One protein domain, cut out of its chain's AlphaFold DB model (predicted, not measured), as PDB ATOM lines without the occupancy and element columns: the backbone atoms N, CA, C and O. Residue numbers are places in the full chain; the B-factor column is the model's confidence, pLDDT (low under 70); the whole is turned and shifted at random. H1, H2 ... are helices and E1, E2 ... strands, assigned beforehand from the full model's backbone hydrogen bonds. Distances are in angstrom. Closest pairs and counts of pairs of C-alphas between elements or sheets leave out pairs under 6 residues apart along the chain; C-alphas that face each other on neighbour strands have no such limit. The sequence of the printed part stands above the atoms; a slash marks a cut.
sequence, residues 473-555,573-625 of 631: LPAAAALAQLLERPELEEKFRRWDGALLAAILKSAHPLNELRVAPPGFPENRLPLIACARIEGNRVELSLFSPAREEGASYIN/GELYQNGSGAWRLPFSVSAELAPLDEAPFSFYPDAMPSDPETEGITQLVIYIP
ATOM      1  N   LEU A 473      32.481  26.808  55.362       86.69
ATOM      2  CA  LEU A 473      32.282  28.133  54.754       86.69
ATOM      3  C   LEU A 473      33.383  28.522  53.747       86.69
ATOM      4  O   LEU A 473      33.033  28.855  52.616       86.69
ATOM      5  N   PRO A 474      34.688  28.442  54.079       87.50
ATOM      6  CA  PRO A 474      35.741  28.864  53.154       87.50
ATOM      7  C   PRO A 474      35.824  27.950  51.930       87.50
ATOM      8  O   PRO A 474      35.988  28.416  50.807       87.50
ATOM      9  N   ALA A 475      35.670  26.640  52.148       87.88
ATOM     10  CA  ALA A 475      35.741  25.638  51.090       87.88
ATOM     11  C   ALA A 475      34.529  25.699  50.149       87.88
ATOM     12  O   ALA A 475      34.677  25.482  48.948       87.88
ATOM     13  N   ALA A 476      33.352  26.055  50.666       88.62
ATOM     14  CA  ALA A 476      32.150  26.277  49.875       88.62
ATOM     15  C   ALA A 476      32.307  27.468  48.917       88.62
ATOM     16  O   ALA A 476      31.984  27.336  47.735       88.62
ATOM     17  N   ALA A 477      32.832  28.594  49.410       87.62
ATOM     18  CA  ALA A 477      33.090  29.788  48.605       87.62
ATOM     19  C   ALA A 477      34.160  29.531  47.534       87.62
ATOM     20  O   ALA A 477      33.919  29.765  46.348       87.62
ATOM     21  N   ALA A 478      35.290  28.930  47.921       87.75
ATOM     22  CA  ALA A 478      36.354  28.574  46.985       87.75
ATOM     23  C   ALA A 478      35.869  27.607  45.890       87.75
ATOM     24  O   ALA A 478      36.187  27.790  44.715       87.75
ATOM     25  N   LEU A 479      35.059  26.601  46.244       90.19
ATOM     26  CA  LEU A 479      34.510  25.655  45.270       90.19
ATOM     27  C   LEU A 479      33.497  26.320  44.331       90.19
ATOM     28  O   LEU A 479      33.515  26.057  43.132       90.19
ATOM     29  N   ALA A 480      32.637  27.201  44.846       88.75
ATOM     30  CA  ALA A 480      31.692  27.956  44.026       88.75
ATOM     31  C   ALA A 480      32.408  28.875  43.020       88.75
ATOM     32  O   ALA A 480      32.008  28.929  41.853       88.75
ATOM     33  N   GLN A 481      33.493  29.539  43.440       86.62
ATOM     34  CA  GLN A 481      34.341  30.336  42.551       86.62
ATOM     35  C   GLN A 481      35.020  29.457  41.494       86.62
ATOM     36  O   GLN A 481      34.961  29.771  40.306       86.62
ATOM     37  N   LEU A 482      35.614  28.335  41.907       87.50
ATOM     38  CA  LEU A 482      36.303  27.403  41.015       87.50
ATOM     39  C   LEU A 482      35.360  26.809  39.958       87.50
ATOM     40  O   LEU A 482      35.749  26.610  38.811       87.50
ATOM     41  N   LEU A 483      34.105  26.544  40.321       88.69
ATOM     42  CA  LEU A 483      33.075  26.067  39.398       88.69
ATOM     43  C   LEU A 483      32.466  27.177  38.525       88.69
ATOM     44  O   LEU A 483      31.603  26.873  37.702       88.69
ATOM     45  N   GLU A 484      32.894  28.433  38.699       85.12
ATOM     46  CA  GLU A 484      32.359  29.631  38.035       85.12
ATOM     47  C   GLU A 484      30.843  29.808  38.258       85.12
ATOM     48  O   GLU A 484      30.092  30.232  37.377       85.12
ATOM     49  N   ARG A 485      30.378  29.431  39.456       87.31
ATOM     50  CA  ARG A 485      28.964  29.380  39.852       87.31
ATOM     51  C   ARG A 485      28.793  29.870  41.295       87.31
ATOM     52  O   ARG A 485      28.539  29.051  42.183       87.31
ATOM     53  N   PRO A 486      28.915  31.188  41.550       84.69
ATOM     54  CA  PRO A 486      28.804  31.751  42.899       84.69
ATOM     55  C   PRO A 486      27.464  31.410  43.570       84.69
ATOM     56  O   PRO A 486      27.402  31.199  44.776       84.69
ATOM     57  N   GLU A 487      26.392  31.243  42.792       88.19
ATOM     58  CA  GLU A 487      25.073  30.837  43.284       88.19
ATOM     59  C   GLU A 487      25.032  29.454  43.970       88.19
ATOM     60  O   GLU A 487      24.063  29.144  44.667       88.19
ATOM     61  N   LEU A 488      26.049  28.603  43.787       89.31
ATOM     62  CA  LEU A 488      26.122  27.285  44.430       89.31
ATOM     63  C   LEU A 488      26.697  27.328  45.846       89.31
ATOM     64  O   LEU A 488      26.566  26.340  46.571       89.31
ATOM     65  N   GLU A 489      27.276  28.453  46.269       89.19
ATOM     66  CA  GLU A 489      27.924  28.573  47.572       89.19
ATOM     67  C   GLU A 489      26.984  28.163  48.716       89.19
ATOM     68  O   GLU A 489      27.323  27.300  49.524       89.19
ATOM     69  N   GLU A 490      25.753  28.687  48.749       87.62
ATOM     70  CA  GLU A 490      24.775  28.359  49.797       87.62
ATOM     71  C   GLU A 490      24.449  26.861  49.889       87.62
ATOM     72  O   GLU A 490      24.121  26.360  50.969       87.62
ATOM     73  N   LYS A 491      24.522  26.140  48.761       89.75
ATOM     74  CA  LYS A 491      24.329  24.687  48.735       89.75
ATOM     75  C   LYS A 491      25.543  23.983  49.328       89.75
ATOM     76  O   LYS A 491      25.365  23.136  50.201       89.75
ATOM     77  N   PHE A 492      26.749  24.379  48.922       89.75
ATOM     78  CA  PHE A 492      27.996  23.808  49.433       89.75
ATOM     79  C   PHE A 492      28.206  24.075  50.922       89.75
ATOM     80  O   PHE A 492      28.724  23.213  51.615       89.75
ATOM     81  N   ARG A 493      27.709  25.190  51.473       88.75
ATOM     82  CA  ARG A 493      27.767  25.463  52.923       88.75
ATOM     83  C   ARG A 493      27.099  24.384  53.789       88.75
ATOM     84  O   ARG A 493      27.355  24.327  54.988       88.75
ATOM     85  N   ARG A 494      26.213  23.564  53.212       88.94
ATOM     86  CA  ARG A 494      25.530  22.452  53.901       88.94
ATOM     87  C   ARG A 494      26.283  21.129  53.791       88.94
ATOM     88  O   ARG A 494      25.858  20.154  54.405       88.94
ATOM     89  N   TRP A 495      27.320  21.075  52.963       88.81
ATOM     90  CA  TRP A 495      28.148  19.894  52.781       88.81
ATOM     91  C   TRP A 495      29.219  19.827  53.865       88.81
ATOM     92  O   TRP A 495      29.511  20.813  54.542       88.81
ATOM     93  N   ASP A 496      29.788  18.640  54.035       87.50
ATOM     94  CA  ASP A 496      30.882  18.433  54.971       87.50
ATOM     95  C   ASP A 496      32.152  19.182  54.519       87.50
ATOM     96  O   ASP A 496      32.525  19.160  53.343       87.50
ATOM     97  N   GLY A 497      32.823  19.862  55.452       83.06
ATOM     98  CA  GLY A 497      34.004  20.670  55.144       83.06
ATOM     99  C   GLY A 497      35.206  19.848  54.668       83.06
ATOM    100  O   GLY A 497      35.978  20.337  53.842       83.06
ATOM    101  N   ALA A 498      35.358  18.605  55.138       82.69
ATOM    102  CA  ALA A 498      36.431  17.715  54.696       82.69
ATOM    103  C   ALA A 498      36.178  17.200  53.274       82.69
ATOM    104  O   ALA A 498      37.108  17.173  52.466       82.69
ATOM    105  N   LEU A 499      34.920  16.901  52.931       86.94
ATOM    106  CA  LEU A 499      34.519  16.610  51.550       86.94
ATOM    107  C   LEU A 499      34.862  17.776  50.610       86.94
ATOM    108  O   LEU A 499      35.483  17.568  49.569       86.94
ATOM    109  N   LEU A 500      34.500  19.010  50.976       88.69
ATOM    110  CA  LEU A 500      34.778  20.189  50.146       88.69
ATOM    111  C   LEU A 500      36.285  20.411  49.945       88.69
ATOM    112  O   LEU A 500      36.723  20.669  48.824       88.69
ATOM    113  N   ALA A 501      37.091  20.261  50.999       85.06
ATOM    114  CA  ALA A 501      38.548  20.365  50.902       85.06
ATOM    115  C   ALA A 501      39.155  19.270  50.004       85.06
ATOM    116  O   ALA A 501      40.050  19.554  49.208       85.06
ATOM    117  N   ALA A 502      38.642  18.036  50.079       84.38
ATOM    118  CA  ALA A 502      39.070  16.940  49.214       84.38
ATOM    119  C   ALA A 502      38.722  17.196  47.740       84.38
ATOM    120  O   ALA A 502      39.566  16.988  46.866       84.38
ATOM    121  N   ILE A 503      37.524  17.721  47.457       88.69
ATOM    122  CA  ILE A 503      37.130  18.123  46.101       88.69
ATOM    123  C   ILE A 503      38.111  19.167  45.565       88.69
ATOM    124  O   ILE A 503      38.660  18.969  44.482       88.69
ATOM    125  N   LEU A 504      38.380  20.230  46.331       88.44
ATOM    126  CA  LEU A 504      39.313  21.291  45.941       88.44
ATOM    127  C   LEU A 504      40.730  20.753  45.697       88.44
ATOM    128  O   LEU A 504      41.348  21.096  44.693       88.44
ATOM    129  N   LYS A 505      41.226  19.853  46.552       85.44
ATOM    130  CA  LYS A 505      42.525  19.191  46.363       85.44
ATOM    131  C   LYS A 505      42.552  18.324  45.097       85.44
ATOM    132  O   LYS A 505      43.542  18.338  44.378       85.44
ATOM    133  N   SER A 506      41.467  17.613  44.789       84.81
ATOM    134  CA  SER A 506      41.352  16.772  43.582       84.81
ATOM    135  C   SER A 506      41.096  17.556  42.289       84.81
ATOM    136  O   SER A 506      41.118  16.981  41.201       84.81
ATOM    137  N   ALA A 507      40.797  18.854  42.392       83.38
ATOM    138  CA  ALA A 507      40.349  19.643  41.254       83.38
ATOM    139  C   ALA A 507      41.446  19.910  40.216       83.38
ATOM    140  O   ALA A 507      41.124  20.080  39.042       83.38
ATOM    141  N   HIS A 508      42.713  19.909  40.630       80.56
ATOM    142  CA  HIS A 508      43.861  20.028  39.739       80.56
ATOM    143  C   HIS A 508      45.121  19.426  40.399       80.56
ATOM    144  O   HIS A 508      45.263  19.547  41.619       80.56
ATOM    145  N   PRO A 509      46.068  18.834  39.640       76.06
ATOM    146  CA  PRO A 509      47.306  18.269  40.198       76.06
ATOM    147  C   PRO A 509      48.156  19.261  41.002       76.06
ATOM    148  O   PRO A 509      48.824  18.870  41.953       76.06
ATOM    149  N   LEU A 510      48.104  20.543  40.627       78.44
ATOM    150  CA  LEU A 510      48.852  21.631  41.275       78.44
ATOM    151  C   LEU A 510      48.221  22.120  42.589       78.44
ATOM    152  O   LEU A 510      48.783  22.996  43.237       78.44
ATOM    153  N   ASN A 511      47.051  21.610  42.984       84.31
ATOM    154  CA  ASN A 511      46.391  22.091  44.194       84.31
ATOM    155  C   ASN A 511      47.054  21.506  45.435       84.31
ATOM    156  O   ASN A 511      47.150  20.293  45.564       84.31
ATOM    157  N   GLU A 512      47.513  22.368  46.334       84.81
ATOM    158  CA  GLU A 512      48.188  22.117  47.611       84.81
ATOM    159  C   GLU A 512      47.217  21.743  48.747       84.81
ATOM    160  O   GLU A 512      46.244  22.464  48.958       84.81
ATOM    161  N   LEU A 513      47.493  20.710  49.553       85.69
ATOM    162  CA  LEU A 513      46.905  20.589  50.894       85.69
ATOM    163  C   LEU A 513      48.051  20.510  51.902       85.69
ATOM    164  O   LEU A 513      48.860  19.586  51.846       85.69
ATOM    165  N   ARG A 514      48.136  21.511  52.781       87.56
ATOM    166  CA  ARG A 514      49.232  21.720  53.732       87.56
ATOM    167  C   ARG A 514      48.692  21.788  55.158       87.56
ATOM    168  O   ARG A 514      47.562  22.212  55.402       87.56
ATOM    169  N   VAL A 515      49.520  21.396  56.118       86.19
ATOM    170  CA  VAL A 515      49.234  21.609  57.540       86.19
ATOM    171  C   VAL A 515      49.622  23.038  57.905       86.19
ATOM    172  O   VAL A 515      50.677  23.520  57.493       86.19
ATOM    173  N   ALA A 516      48.764  23.733  58.653       84.38
ATOM    174  CA  ALA A 516      49.069  25.077  59.120       84.38
ATOM    175  C   ALA A 516      50.307  25.076  60.046       84.38
ATOM    176  O   ALA A 516      50.414  24.210  60.920       84.38
ATOM    177  N   PRO A 517      51.234  26.037  59.888       86.25
ATOM    178  CA  PRO A 517      52.406  26.154  60.747       86.25
ATOM    179  C   PRO A 517      52.011  26.400  62.215       86.25
ATOM    180  O   PRO A 517      50.974  27.019  62.494       86.25
ATOM    181  N   PRO A 518      52.836  25.947  63.176       82.50
ATOM    182  CA  PRO A 518      52.546  26.093  64.596       82.50
ATOM    183  C   PRO A 518      52.402  27.570  64.984       82.50
ATOM    184  O   PRO A 518      53.225  28.408  64.623       82.50
ATOM    185  N   GLY A 519      51.347  27.885  65.739       82.06
ATOM    186  CA  GLY A 519      51.025  29.250  66.167       82.06
ATOM    187  C   GLY A 519      50.096  30.024  65.223       82.06
ATOM    188  O   GLY A 519      49.675  31.124  65.587       82.06
ATOM    189  N   PHE A 520      49.731  29.477  64.055       84.50
ATOM    190  CA  PHE A 520      48.696  30.081  63.214       84.50
ATOM    191  C   PHE A 520      47.310  29.975  63.889       84.50
ATOM    192  O   PHE A 520      46.991  28.925  64.451       84.50
ATOM    193  N   PRO A 521      46.460  31.022  63.858       83.19
ATOM    194  CA  PRO A 521      45.178  31.003  64.564       83.19
ATOM    195  C   PRO A 521      44.208  29.934  64.029       83.19
ATOM    196  O   PRO A 521      43.760  30.008  62.885       83.19
ATOM    197  N   GLU A 522      43.806  28.975  64.871       81.88
ATOM    198  CA  GLU A 522      42.889  27.888  64.475       81.88
ATOM    199  C   GLU A 522      41.520  28.391  63.998       81.88
ATOM    200  O   GLU A 522      40.920  27.823  63.090       81.88
ATOM    201  N   ASN A 523      41.038  29.511  64.547       80.00
ATOM    202  CA  ASN A 523      39.776  30.136  64.139       80.00
ATOM    203  C   ASN A 523      39.799  30.721  62.712       80.00
ATOM    204  O   ASN A 523      38.765  31.180  62.223       80.00
ATOM    205  N   ARG A 524      40.962  30.727  62.048       79.25
ATOM    206  CA  ARG A 524      41.140  31.122  60.645       79.25
ATOM    207  C   ARG A 524      41.301  29.923  59.706       79.25
ATOM    208  O   ARG A 524      41.457  30.138  58.508       79.25
ATOM    209  N   LEU A 525      41.234  28.693  60.221       81.94
ATOM    210  CA  LEU A 525      41.337  27.460  59.441       81.94
ATOM    211  C   LEU A 525      39.943  26.858  59.144       81.94
ATOM    212  O   LEU A 525      39.055  26.920  59.997       81.94
ATOM    213  N   PRO A 526      39.723  26.248  57.962       86.50
ATOM    214  CA  PRO A 526      40.676  26.128  56.862       86.50
ATOM    215  C   PRO A 526      40.900  27.471  56.152       86.50
ATOM    216  O   PRO A 526      39.958  28.234  55.939       86.50
ATOM    217  N   LEU A 527      42.155  27.747  55.794       86.25
ATOM    218  CA  LEU A 527      42.536  28.899  54.974       86.25
ATOM    219  C   LEU A 527      42.771  28.407  53.550       86.25
ATOM    220  O   LEU A 527      43.565  27.490  53.344       86.25
ATOM    221  N   ILE A 528      42.096  29.009  52.579       87.56
ATOM    222  CA  ILE A 528      42.199  28.624  51.171       87.56
ATOM    223  C   ILE A 528      42.643  29.844  50.388       87.56
ATOM    224  O   ILE A 528      41.956  30.865  50.396       87.56
ATOM    225  N   ALA A 529      43.790  29.742  49.729       86.00
ATOM    226  CA  ALA A 529      44.243  30.754  48.790       86.00
ATOM    227  C   ALA A 529      44.117  30.202  47.371       86.00
ATOM    228  O   ALA A 529      44.542  29.080  47.094       86.00
ATOM    229  N   CYS A 530      43.516  30.993  46.491       84.88
ATOM    230  CA  CYS A 530      43.309  30.686  45.086       84.88
ATOM    231  C   CYS A 530      44.080  31.698  44.246       84.88
ATOM    232  O   CYS A 530      44.013  32.899  44.509       84.88
ATOM    233  N   ALA A 531      44.755  31.219  43.209       79.50
ATOM    234  CA  ALA A 531      45.384  32.042  42.194       79.50
ATOM    235  C   ALA A 531      44.874  31.616  40.822       79.50
ATOM    236  O   ALA A 531      44.988  30.449  40.448       79.50
ATOM    237  N   ARG A 532      44.313  32.564  40.073       76.81
ATOM    238  CA  ARG A 532      43.903  32.383  38.679       76.81
ATOM    239  C   ARG A 532      44.756  33.290  37.804       76.81
ATOM    240  O   ARG A 532      44.823  34.494  38.049       76.81
ATOM    241  N   ILE A 533      45.407  32.703  36.805       71.81
ATOM    242  CA  ILE A 533      46.267  33.411  35.852       71.81
ATOM    243  C   ILE A 533      45.541  33.448  34.504       71.81
ATOM    244  O   ILE A 533      45.232  32.403  33.941       71.81
ATOM    245  N   GLU A 534      45.247  34.643  33.989       65.69
ATOM    246  CA  GLU A 534      44.615  34.852  32.680       65.69
ATOM    247  C   GLU A 534      45.396  35.901  31.888       65.69
ATOM    248  O   GLU A 534      45.295  37.102  32.159       65.69
ATOM    249  N   GLY A 535      46.189  35.462  30.908       65.38
ATOM    250  CA  GLY A 535      47.074  36.340  30.147       65.38
ATOM    251  C   GLY A 535      47.997  37.151  31.063       65.38
ATOM    252  O   GLY A 535      48.882  36.613  31.719       65.38
ATOM    253  N   ASN A 536      47.782  38.469  31.125       62.69
ATOM    254  CA  ASN A 536      48.554  39.398  31.961       62.69
ATOM    255  C   ASN A 536      47.890  39.763  33.302       62.69
ATOM    256  O   ASN A 536      48.374  40.652  34.018       62.69
ATOM    257  N   ARG A 537      46.762  39.130  33.622       65.12
ATOM    258  CA  ARG A 537      46.002  39.355  34.846       65.12
ATOM    259  C   ARG A 537      46.204  38.181  35.791       65.12
ATOM    260  O   ARG A 537      46.057  37.029  35.397       65.12
ATOM    261  N   VAL A 538      46.474  38.492  37.054       71.94
ATOM    262  CA  VAL A 538      46.444  37.505  38.133       71.94
ATOM    263  C   VAL A 538      45.412  37.920  39.158       71.94
ATOM    264  O   VAL A 538      45.421  39.035  39.684       71.94
ATOM    265  N   GLU A 539      44.490  37.009  39.412       75.88
ATOM    266  CA  GLU A 539      43.459  37.151  40.420       75.88
ATOM    267  C   GLU A 539      43.811  36.258  41.604       75.88
ATOM    268  O   GLU A 539      43.916  35.040  41.471       75.88
ATOM    269  N   LEU A 540      44.021  36.885  42.760       77.81
ATOM    270  CA  LEU A 540      44.281  36.207  44.020       77.81
ATOM    271  C   LEU A 540      43.036  36.327  44.892       77.81
ATOM    272  O   LEU A 540      42.530  37.421  45.133       77.81
ATOM    273  N   SER A 541      42.529  35.199  45.368       80.88
ATOM    274  CA  SER A 541      41.385  35.152  46.279       80.88
ATOM    275  C   SER A 541      41.767  34.398  47.543       80.88
ATOM    276  O   SER A 541      42.478  33.398  47.485       80.88
ATOM    277  N   LEU A 542      41.317  34.892  48.691       83.81
ATOM    278  CA  LEU A 542      41.574  34.309  49.997       83.81
ATOM    279  C   LEU A 542      40.243  34.045  50.702       83.81
ATOM    280  O   LEU A 542      39.433  34.952  50.909       83.81
ATOM    281  N   PHE A 543      40.053  32.803  51.129       85.88
ATOM    282  CA  PHE A 543      38.870  32.353  51.848       85.88
ATOM    283  C   PHE A 543      39.268  31.842  53.229       85.88
ATOM    284  O   PHE A 543      40.116  30.960  53.366       85.88
ATOM    285  N   SER A 544      38.635  32.386  54.267       84.62
ATOM    286  CA  SER A 544      38.812  31.961  55.657       84.62
ATOM    287  C   SER A 544      37.487  32.063  56.424       84.62
ATOM    288  O   SER A 544      36.603  32.819  56.020       84.62
ATOM    289  N   PRO A 545      37.323  31.379  57.573       80.00
ATOM    290  CA  PRO A 545      36.098  31.456  58.375       80.00
ATOM    291  C   PRO A 545      35.731  32.870  58.834       80.00
ATOM    292  O   PRO A 545      34.580  33.141  59.159       80.00
ATOM    293  N   ALA A 546      36.721  33.759  58.905       69.19
ATOM    294  CA  ALA A 546      36.557  35.119  59.392       69.19
ATOM    295  C   ALA A 546      36.391  36.156  58.270       69.19
ATOM    296  O   ALA A 546      36.076  37.307  58.577       69.19
ATOM    297  N   ARG A 547      36.661  35.798  57.004       64.81
ATOM    298  CA  ARG A 547      36.664  36.743  55.877       64.81
ATOM    299  C   ARG A 547      36.734  36.035  54.521       64.81
ATOM    300  O   ARG A 547      37.495  35.079  54.372       64.81
ATOM    301  N   GLU A 548      36.010  36.579  53.549       64.81
ATOM    302  CA  GLU A 548      36.119  36.281  52.117       64.81
ATOM    303  C   GLU A 548      36.638  37.542  51.415       64.81
ATOM    304  O   GLU A 548      36.010  38.598  51.525       64.81
ATOM    305  N   GLU A 549      37.801  37.466  50.762       65.88
ATOM    306  CA  GLU A 549      38.429  38.622  50.108       65.88
ATOM    307  C   GLU A 549      39.081  38.244  48.777       65.88
ATOM    308  O   GLU A 549      39.897  37.329  48.708       65.88
ATOM    309  N   GLY A 550      38.759  38.990  47.718       58.81
ATOM    310  CA  GLY A 550      39.397  38.874  46.407       58.81
ATOM    311  C   GLY A 550      40.162  40.144  46.045       58.81
ATOM    312  O   GLY A 550      39.694  41.254  46.305       58.81
ATOM    313  N   ALA A 551      41.326  39.989  45.419       59.84
ATOM    314  CA  ALA A 551      42.071  41.073  44.795       59.84
ATOM    315  C   ALA A 551      42.532  40.661  43.397       59.84
ATOM    316  O   ALA A 551      43.067  39.576  43.181       59.84
ATOM    317  N   SER A 552      42.367  41.565  42.435       57.12
ATOM    318  CA  SER A 552      42.875  41.363  41.082       57.12
ATOM    319  C   SER A 552      43.995  42.340  40.782       57.12
ATOM    320  O   SER A 552      43.827  43.548  40.967       57.12
ATOM    321  N   TYR A 553      45.091  41.819  40.251       59.66
ATOM    322  CA  TYR A 553      46.233  42.589  39.795       59.66
ATOM    323  C   TYR A 553      46.392  42.434  38.281       59.66
ATOM    324  O   TYR A 553      46.293  41.336  37.734       59.66
ATOM    325  N   ILE A 554      46.620  43.553  37.596       57.41
ATOM    326  CA  ILE A 554      46.922  43.588  36.163       57.41
ATOM    327  C   ILE A 554      48.355  44.084  36.039       57.41
ATOM    328  O   ILE A 554      48.657  45.178  36.518       57.41
ATOM    329  N   ASN A 555      49.224  43.301  35.400       56.78
ATOM    330  CA  ASN A 555      50.609  43.706  35.202       56.78
ATOM    331  C   ASN A 555      50.687  44.837  34.149       56.78
ATOM    332  O   ASN A 555      50.338  44.605  32.986       56.78
ATOM    333  N   GLY A 573      54.696  29.657  48.208       78.19
ATOM    334  CA  GLY A 573      55.663  29.421  49.285       78.19
ATOM    335  C   GLY A 573      54.987  29.091  50.622       78.19
ATOM    336  O   GLY A 573      53.763  28.964  50.715       78.19
ATOM    337  N   GLU A 574      55.782  28.887  51.670       83.44
ATOM    338  CA  GLU A 574      55.270  28.518  52.994       83.44
ATOM    339  C   GLU A 574      54.646  29.713  53.724       83.44
ATOM    340  O   GLU A 574      55.128  30.839  53.631       83.44
ATOM    341  N   LEU A 575      53.575  29.464  54.479       84.38
ATOM    342  CA  LEU A 575      52.977  30.457  55.366       84.38
ATOM    343  C   LEU A 575      53.940  30.753  56.530       84.38
ATOM    344  O   LEU A 575      54.318  29.842  57.263       84.38
ATOM    345  N   TYR A 576      54.305  32.018  56.740       84.94
ATOM    346  CA  TYR A 576      55.249  32.415  57.792       84.94
ATOM    347  C   TYR A 576      54.799  33.671  58.535       84.94
ATOM    348  O   TYR A 576      53.955  34.431  58.063       84.94
ATOM    349  N   GLN A 577      55.379  33.906  59.710       84.25
ATOM    350  CA  GLN A 577      55.191  35.137  60.470       84.25
ATOM    351  C   GLN A 577      56.395  36.059  60.243       84.25
ATOM    352  O   GLN A 577      57.541  35.667  60.464       84.25
ATOM    353  N   ASN A 578      56.152  37.278  59.766       81.75
ATOM    354  CA  ASN A 578      57.205  38.255  59.508       81.75
ATOM    355  C   ASN A 578      57.727  38.893  60.816       81.75
ATOM    356  O   ASN A 578      57.177  38.696  61.901       81.75
ATOM    357  N   GLY A 579      58.781  39.713  60.719       76.00
ATOM    358  CA  GLY A 579      59.410  40.359  61.880       76.00
ATOM    359  C   GLY A 579      58.518  41.333  62.666       76.00
ATOM    360  O   GLY A 579      58.866  41.688  63.790       76.00
ATOM    361  N   SER A 580      57.371  41.753  62.116       77.44
ATOM    362  CA  SER A 580      56.367  42.564  62.821       77.44
ATOM    363  C   SER A 580      55.260  41.727  63.472       77.44
ATOM    364  O   SER A 580      54.322  42.293  64.027       77.44
ATOM    365  N   GLY A 581      55.341  40.395  63.403       77.19
ATOM    366  CA  GLY A 581      54.329  39.487  63.941       77.19
ATOM    367  C   GLY A 581      53.125  39.256  63.018       77.19
ATOM    368  O   GLY A 581      52.180  38.581  63.429       77.19
ATOM    369  N   ALA A 582      53.142  39.772  61.787       80.44
ATOM    370  CA  ALA A 582      52.077  39.570  60.810       80.44
ATOM    371  C   ALA A 582      52.324  38.301  59.989       80.44
ATOM    372  O   ALA A 582      53.445  38.032  59.557       80.44
ATOM    373  N   TRP A 583      51.272  37.523  59.754       82.81
ATOM    374  CA  TRP A 583      51.364  36.323  58.926       82.81
ATOM    375  C   TRP A 583      51.327  36.678  57.439       82.81
ATOM    376  O   TRP A 583      50.588  37.580  57.041       82.81
ATOM    377  N   ARG A 584      52.134  35.981  56.635       82.69
ATOM    378  CA  ARG A 584      52.322  36.209  55.199       82.69
ATOM    379  C   ARG A 584      52.352  34.884  54.438       82.69
ATOM    380  O   ARG A 584      52.952  33.917  54.904       82.69
ATOM    381  N   LEU A 585      51.688  34.852  53.284       82.88
ATOM    382  CA  LEU A 585      51.710  33.748  52.324       82.88
ATOM    383  C   LEU A 585      52.282  34.269  50.996       82.88
ATOM    384  O   LEU A 585      51.602  35.045  50.321       82.88
ATOM    385  N   PRO A 586      53.505  33.876  50.621       78.56
ATOM    386  CA  PRO A 586      54.099  34.292  49.359       78.56
ATOM    387  C   PRO A 586      53.504  33.514  48.178       78.56
ATOM    388  O   PRO A 586      53.309  32.296  48.247       78.56
ATOM    389  N   PHE A 587      53.238  34.235  47.089       75.06
ATOM    390  CA  PHE A 587      52.857  33.714  45.781       75.06
ATOM    391  C   PHE A 587      53.873  34.201  44.737       75.06
ATOM    392  O   PHE A 587      53.855  35.366  44.325       75.06
ATOM    393  N   SER A 588      54.764  33.303  44.310       69.56
ATOM    394  CA  SER A 588      55.933  33.607  43.478       69.56
ATOM    395  C   SER A 588      56.804  34.728  44.091       69.56
ATOM    396  O   SER A 588      56.720  35.026  45.281       69.56
ATOM    397  N   VAL A 589      57.667  35.354  43.288       59.72
ATOM    398  CA  VAL A 589      58.475  36.534  43.663       59.72
ATOM    399  C   VAL A 589      57.625  37.822  43.673       59.72
ATOM    400  O   VAL A 589      58.057  38.862  44.160       59.72
ATOM    401  N   SER A 590      56.403  37.763  43.135       60.38
ATOM    402  CA  SER A 590      55.628  38.940  42.727       60.38
ATOM    403  C   SER A 590      54.540  39.371  43.718       60.38
ATOM    404  O   SER A 590      54.064  40.505  43.634       60.38
ATOM    405  N   ALA A 591      54.099  38.516  44.648       66.38
ATOM    406  CA  ALA A 591      53.010  38.862  45.564       66.38
ATOM    407  C   ALA A 591      53.109  38.172  46.932       66.38
ATOM    408  O   ALA A 591      53.524  37.025  47.047       66.38
ATOM    409  N   GLU A 592      52.642  38.859  47.973       70.94
ATOM    410  CA  GLU A 592      52.411  38.290  49.302       70.94
ATOM    411  C   GLU A 592      50.980  38.586  49.765       70.94
ATOM    412  O   GLU A 592      50.507  39.727  49.704       70.94
ATOM    413  N   LEU A 593      50.297  37.564  50.282       73.12
ATOM    414  CA  LEU A 593      49.015  37.716  50.965       73.12
ATOM    415  C   LEU A 593      49.227  37.867  52.472       73.12
ATOM    416  O   LEU A 593      50.021  37.146  53.069       73.12
ATOM    417  N   ALA A 594      48.477  38.772  53.095       74.12
ATOM    418  CA  ALA A 594      48.478  39.044  54.527       74.12
ATOM    419  C   ALA A 594      47.152  38.579  55.158       74.12
ATOM    420  O   ALA A 594      46.234  39.381  55.327       74.12
ATOM    421  N   PRO A 595      47.011  37.292  55.531       61.72
ATOM    422  CA  PRO A 595      45.740  36.713  55.984       61.72
ATOM    423  C   PRO A 595      45.153  37.298  57.288       61.72
ATOM    424  O   PRO A 595      44.052  36.903  57.685       61.72
ATOM    425  N   LEU A 596      45.860  38.205  57.979       67.31
ATOM    426  CA  LEU A 596      45.463  38.753  59.286       67.31
ATOM    427  C   LEU A 596      45.411  40.293  59.379       67.31
ATOM    428  O   LEU A 596      44.924  40.780  60.399       67.31
ATOM    429  N   ASP A 597      45.841  41.050  58.359       63.22
ATOM    430  CA  ASP A 597      45.969  42.525  58.414       63.22
ATOM    431  C   ASP A 597      44.839  43.276  57.658       63.22
ATOM    432  O   ASP A 597      44.134  42.705  56.825       63.22
ATOM    433  N   GLU A 598      44.654  44.585  57.923       51.62
ATOM    434  CA  GLU A 598      43.638  45.441  57.261       51.62
ATOM    435  C   GLU A 598      43.892  45.666  55.756       51.62
ATOM    436  O   GLU A 598      42.939  45.905  55.013       51.62
ATOM    437  N   ALA A 599      45.145  45.547  55.298       52.91
ATOM    438  CA  ALA A 599      45.526  45.530  53.885       52.91
ATOM    439  C   ALA A 599      45.983  44.104  53.495       52.91
ATOM    440  O   ALA A 599      47.148  43.760  53.703       52.91
ATOM    441  N   PRO A 600      45.080  43.262  52.957       57.72
ATOM    442  CA  PRO A 600      45.291  41.815  52.834       57.72
ATOM    443  C   PRO A 600      46.247  41.386  51.710       57.72
ATOM    444  O   PRO A 600      46.595  40.210  51.627       57.72
ATOM    445  N   PHE A 601      46.702  42.306  50.855       62.53
ATOM    446  CA  PHE A 601      47.554  41.987  49.705       62.53
ATOM    447  C   PHE A 601      48.695  42.993  49.569       62.53
ATOM    448  O   PHE A 601      48.508  44.200  49.728       62.53
ATOM    449  N   SER A 602      49.886  42.498  49.253       61.41
ATOM    450  CA  SER A 602      51.051  43.299  48.884       61.41
ATOM    451  C   SER A 602      51.573  42.784  47.544       61.41
ATOM    452  O   SER A 602      51.984  41.632  47.439       61.41
ATOM    453  N   PHE A 603      51.503  43.625  46.510       59.75
ATOM    454  CA  PHE A 603      52.012  43.307  45.175       59.75
ATOM    455  C   PHE A 603      53.372  43.969  44.986       59.75
ATOM    456  O   PHE A 603      53.507  45.181  45.179       59.75
ATOM    457  N   TYR A 604      54.361  43.176  44.595       59.12
ATOM    458  CA  TYR A 604      55.681  43.657  44.223       59.12
ATOM    459  C   TYR A 604      55.731  43.804  42.694       59.12
ATOM    460  O   TYR A 604      55.208  42.950  41.982       59.12
ATOM    461  N   PRO A 605      56.313  44.889  42.159       49.53
ATOM    462  CA  PRO A 605      56.292  45.192  40.724       49.53
ATOM    463  C   PRO A 605      57.168  44.275  39.844       49.53
ATOM    464  O   PRO A 605      57.367  44.594  38.673       49.53
ATOM    465  N   ASP A 606      57.668  43.153  40.365       53.00
ATOM    466  CA  ASP A 606      58.646  42.315  39.673       53.00
ATOM    467  C   ASP A 606      58.013  41.106  38.956       53.00
ATOM    468  O   ASP A 606      56.999  40.542  39.377       53.00
ATOM    469  N   ALA A 607      58.631  40.768  37.820       51.22
ATOM    470  CA  ALA A 607      58.135  39.962  36.704       51.22
ATOM    471  C   ALA A 607      57.259  38.745  37.063       51.22
ATOM    472  O   ALA A 607      57.638  37.892  37.861       51.22
ATOM    473  N   MET A 608      56.114  38.639  36.379       52.53
ATOM    474  CA  MET A 608      55.273  37.439  36.369       52.53
ATOM    475  C   MET A 608      55.888  36.364  35.463       52.53
ATOM    476  O   MET A 608      56.313  36.697  34.354       52.53
ATOM    477  N   PRO A 609      55.865  35.084  35.860       49.75
ATOM    478  CA  PRO A 609      56.115  33.990  34.932       49.75
ATOM    479  C   PRO A 609      54.980  33.936  33.897       49.75
ATOM    480  O   PRO A 609      53.827  33.678  34.228       49.75
ATOM    481  N   SER A 610      55.303  34.208  32.633       46.12
ATOM    482  CA  SER A 610      54.416  33.966  31.494       46.12
ATOM    483  C   SER A 610      54.628  32.535  31.000       46.12
ATOM    484  O   SER A 610      55.226  32.332  29.943       46.12
ATOM    485  N   ASP A 611      54.236  31.543  31.799       51.62
ATOM    486  CA  ASP A 611      54.274  30.153  31.347       51.62
ATOM    487  C   ASP A 611      52.943  29.807  30.654       51.62
ATOM    488  O   ASP A 611      51.909  29.759  31.335       51.62
ATOM    489  N   PRO A 612      52.930  29.585  29.321       46.16
ATOM    490  CA  PRO A 612      51.716  29.245  28.583       46.16
ATOM    491  C   PRO A 612      51.040  27.962  29.088       46.16
ATOM    492  O   PRO A 612      49.850  27.778  28.849       46.16
ATOM    493  N   GLU A 613      51.747  27.089  29.817       48.06
ATOM    494  CA  GLU A 613      51.158  25.872  30.393       48.06
ATOM    495  C   GLU A 613      50.235  26.141  31.598       48.06
ATOM    496  O   GLU A 613      49.449  25.272  31.971       48.06
ATOM    497  N   THR A 614      50.286  27.339  32.196       50.97
ATOM    498  CA  THR A 614      49.472  27.707  33.379       50.97
ATOM    499  C   THR A 614      48.336  28.687  33.087       50.97
ATOM    500  O   THR A 614      47.555  29.024  33.982       50.97
ATOM    501  N   GLU A 615      48.202  29.124  31.834       56.44
ATOM    502  CA  GLU A 615      47.185  30.084  31.412       56.44
ATOM    503  C   GLU A 615      45.771  29.480  31.531       56.44
ATOM    504  O   GLU A 615      45.465  28.425  30.977       56.44
ATOM    505  N   GLY A 616      44.896  30.133  32.300       59.03
ATOM    506  CA  GLY A 616      43.527  29.681  32.566       59.03
ATOM    507  C   GLY A 616      43.384  28.630  33.677       59.03
ATOM    508  O   GLY A 616      42.257  28.242  33.998       59.03
ATOM    509  N   ILE A 617      44.482  28.187  34.305       67.50
ATOM    510  CA  ILE A 617      44.450  27.245  35.434       67.50
ATOM    511  C   ILE A 617      44.252  28.016  36.747       67.50
ATOM    512  O   ILE A 617      44.904  29.028  37.007       67.50
ATOM    513  N   THR A 618      43.348  27.527  37.602       73.75
ATOM    514  CA  THR A 618      43.212  28.016  38.984       73.75
ATOM    515  C   THR A 618      43.994  27.096  39.915       73.75
ATOM    516  O   THR A 618      43.632  25.931  40.074       73.75
ATOM    517  N   GLN A 619      45.060  27.611  40.521       81.44
ATOM    518  CA  GLN A 619      45.862  26.902  41.515       81.44
ATOM    519  C   GLN A 619      45.374  27.241  42.921       81.44
ATOM    520  O   GLN A 619      45.113  28.405  43.230       81.44
ATOM    521  N   LEU A 620      45.287  26.237  43.790       85.44
ATOM    522  CA  LEU A 620      44.853  26.414  45.172       85.44
ATOM    523  C   LEU A 620      45.907  25.919  46.159       85.44
ATOM    524  O   LEU A 620      46.541  24.900  45.917       85.44
ATOM    525  N   VAL A 621      46.022  26.572  47.314       85.75
ATOM    526  CA  VAL A 621      46.669  25.999  48.503       85.75
ATOM    527  C   VAL A 621      45.695  26.033  49.678       85.75
ATOM    528  O   VAL A 621      45.086  27.062  49.978       85.75
ATOM    529  N   ILE A 622      45.515  24.879  50.321       85.56
ATOM    530  CA  ILE A 622      44.550  24.656  51.399       85.56
ATOM    531  C   ILE A 622      45.328  24.359  52.680       85.56
ATOM    532  O   ILE A 622      45.963  23.311  52.786       85.56
ATOM    533  N   TYR A 623      45.257  25.252  53.663       86.50
ATOM    534  CA  TYR A 623      45.826  25.035  54.989       86.50
ATOM    535  C   TYR A 623      44.763  24.494  55.945       86.50
ATOM    536  O   TYR A 623      43.720  25.123  56.152       86.50
ATOM    537  N   ILE A 624      45.044  23.340  56.551       85.06
ATOM    538  CA  ILE A 624      44.171  22.660  57.518       85.06
ATOM    539  C   ILE A 624      44.823  22.578  58.912       85.06
ATOM    540  O   ILE A 624      46.043  22.736  59.026       85.06
ATOM    541  N   PRO A 625      44.042  22.328  59.983       81.31
ATOM    542  CA  PRO A 625      44.596  22.072  61.310       81.31
ATOM    543  C   PRO A 625      45.515  20.847  61.281       81.31
ATOM    544  O   PRO A 625      45.212  19.860  60.607       81.31
TER     545      PRO A 625
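What this domain is: This is residues 473 to 555 and 573 to 625 of the 631 residues of an uncharacterized protein of Candidatus Hydrogenedentes bacterium ADurb.Bin170 (UniProt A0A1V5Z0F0). A twisted sheet of five strands makes the middle layer, with helices H1 and H3 over one face and the small sheet E5 E6 E7 partly over the other. H2 packs on H1, on the side away from the sheet. The printed part has 136 residues, in chain order H1 H2 H3 E1 E2 E3 E4 E5 E6 E7 E8; its class is mixed, helices and strands. The large sheet, order E1 E8 E2 E3 E4, is mixed, and the small one is antiparallel. The whole is compact, with a radius of gyration of the C-alphas of 14.4 A and spans of 41 by 36 by 25 A.

How they stand to each other: Look first for E1, residues 512 to 515, parallel to E8, residues 618 to 624; N 512 and O 620 are 2.7 A apart, within hydrogen-bond range. Beside E8, antiparallel, is E2, residues 527 to 534, with N 531 and O 619 at 2.8 A. E3, residues 537 to 544, and E4, residues 547 to 554, follow in a meander with E2, each strand the antiparallel neighbour of the one before; N 530 and O 541 are 2.8 A apart, N 542 and O 549 2.8 A. H1, residues 473 to 482, is on this sheet at a height of 8.2 A, over E2 and E3 and along the strands. H3, residues 497 to 506, is on the same face at 9.6 A, making two layers with H1 and the sheet; it touches H1 at Ala 475 and Leu 500, C-alphas 5.6 A apart, at a shallow tilt of 30 degrees. H2, residues 486 to 492, forms a helical hairpin with H1, C-alphas 476 and 492 being 4.9 A apart. Every O i to N i+4 pair is within range in H1 and H3, but 1 of 3 in H2, which has 3 of 4 O i to N i+3 pairs. E5, residues 583 to 587, E6, residues 591 to 593, and E7, residues 601 to 603, form the second meander, with N 585 and O 593 at 2.8 A and N 592 and O 602 at 2.9 A. The two sheets form a sandwich, face to face, with facing parts 10.0 A apart centre to centre.

Where its parts are: Find C-alpha 473 at (32.282, 28.133, 54.754); from there H1 runs 14.3 A. H3 spans 14.2 A, E2 and E3 23.2 A each, E4 23.3 A and E8 19.3 A, ending at C-alpha 624 (44.171, 22.660, 57.518).

The domain as a whole: C-alphas 494 and 606, the farthest apart, are 41.2 A apart. Residues 556 to 572 are not printed, a gap of 20.7 A between C-alphas 555 and 573. The links E1 to E2 and E7 to E8 are long. Mean pLDDT of the printed part is 76.1, and 41 residues are under 70, among them 546 to 555 and 595 to 617.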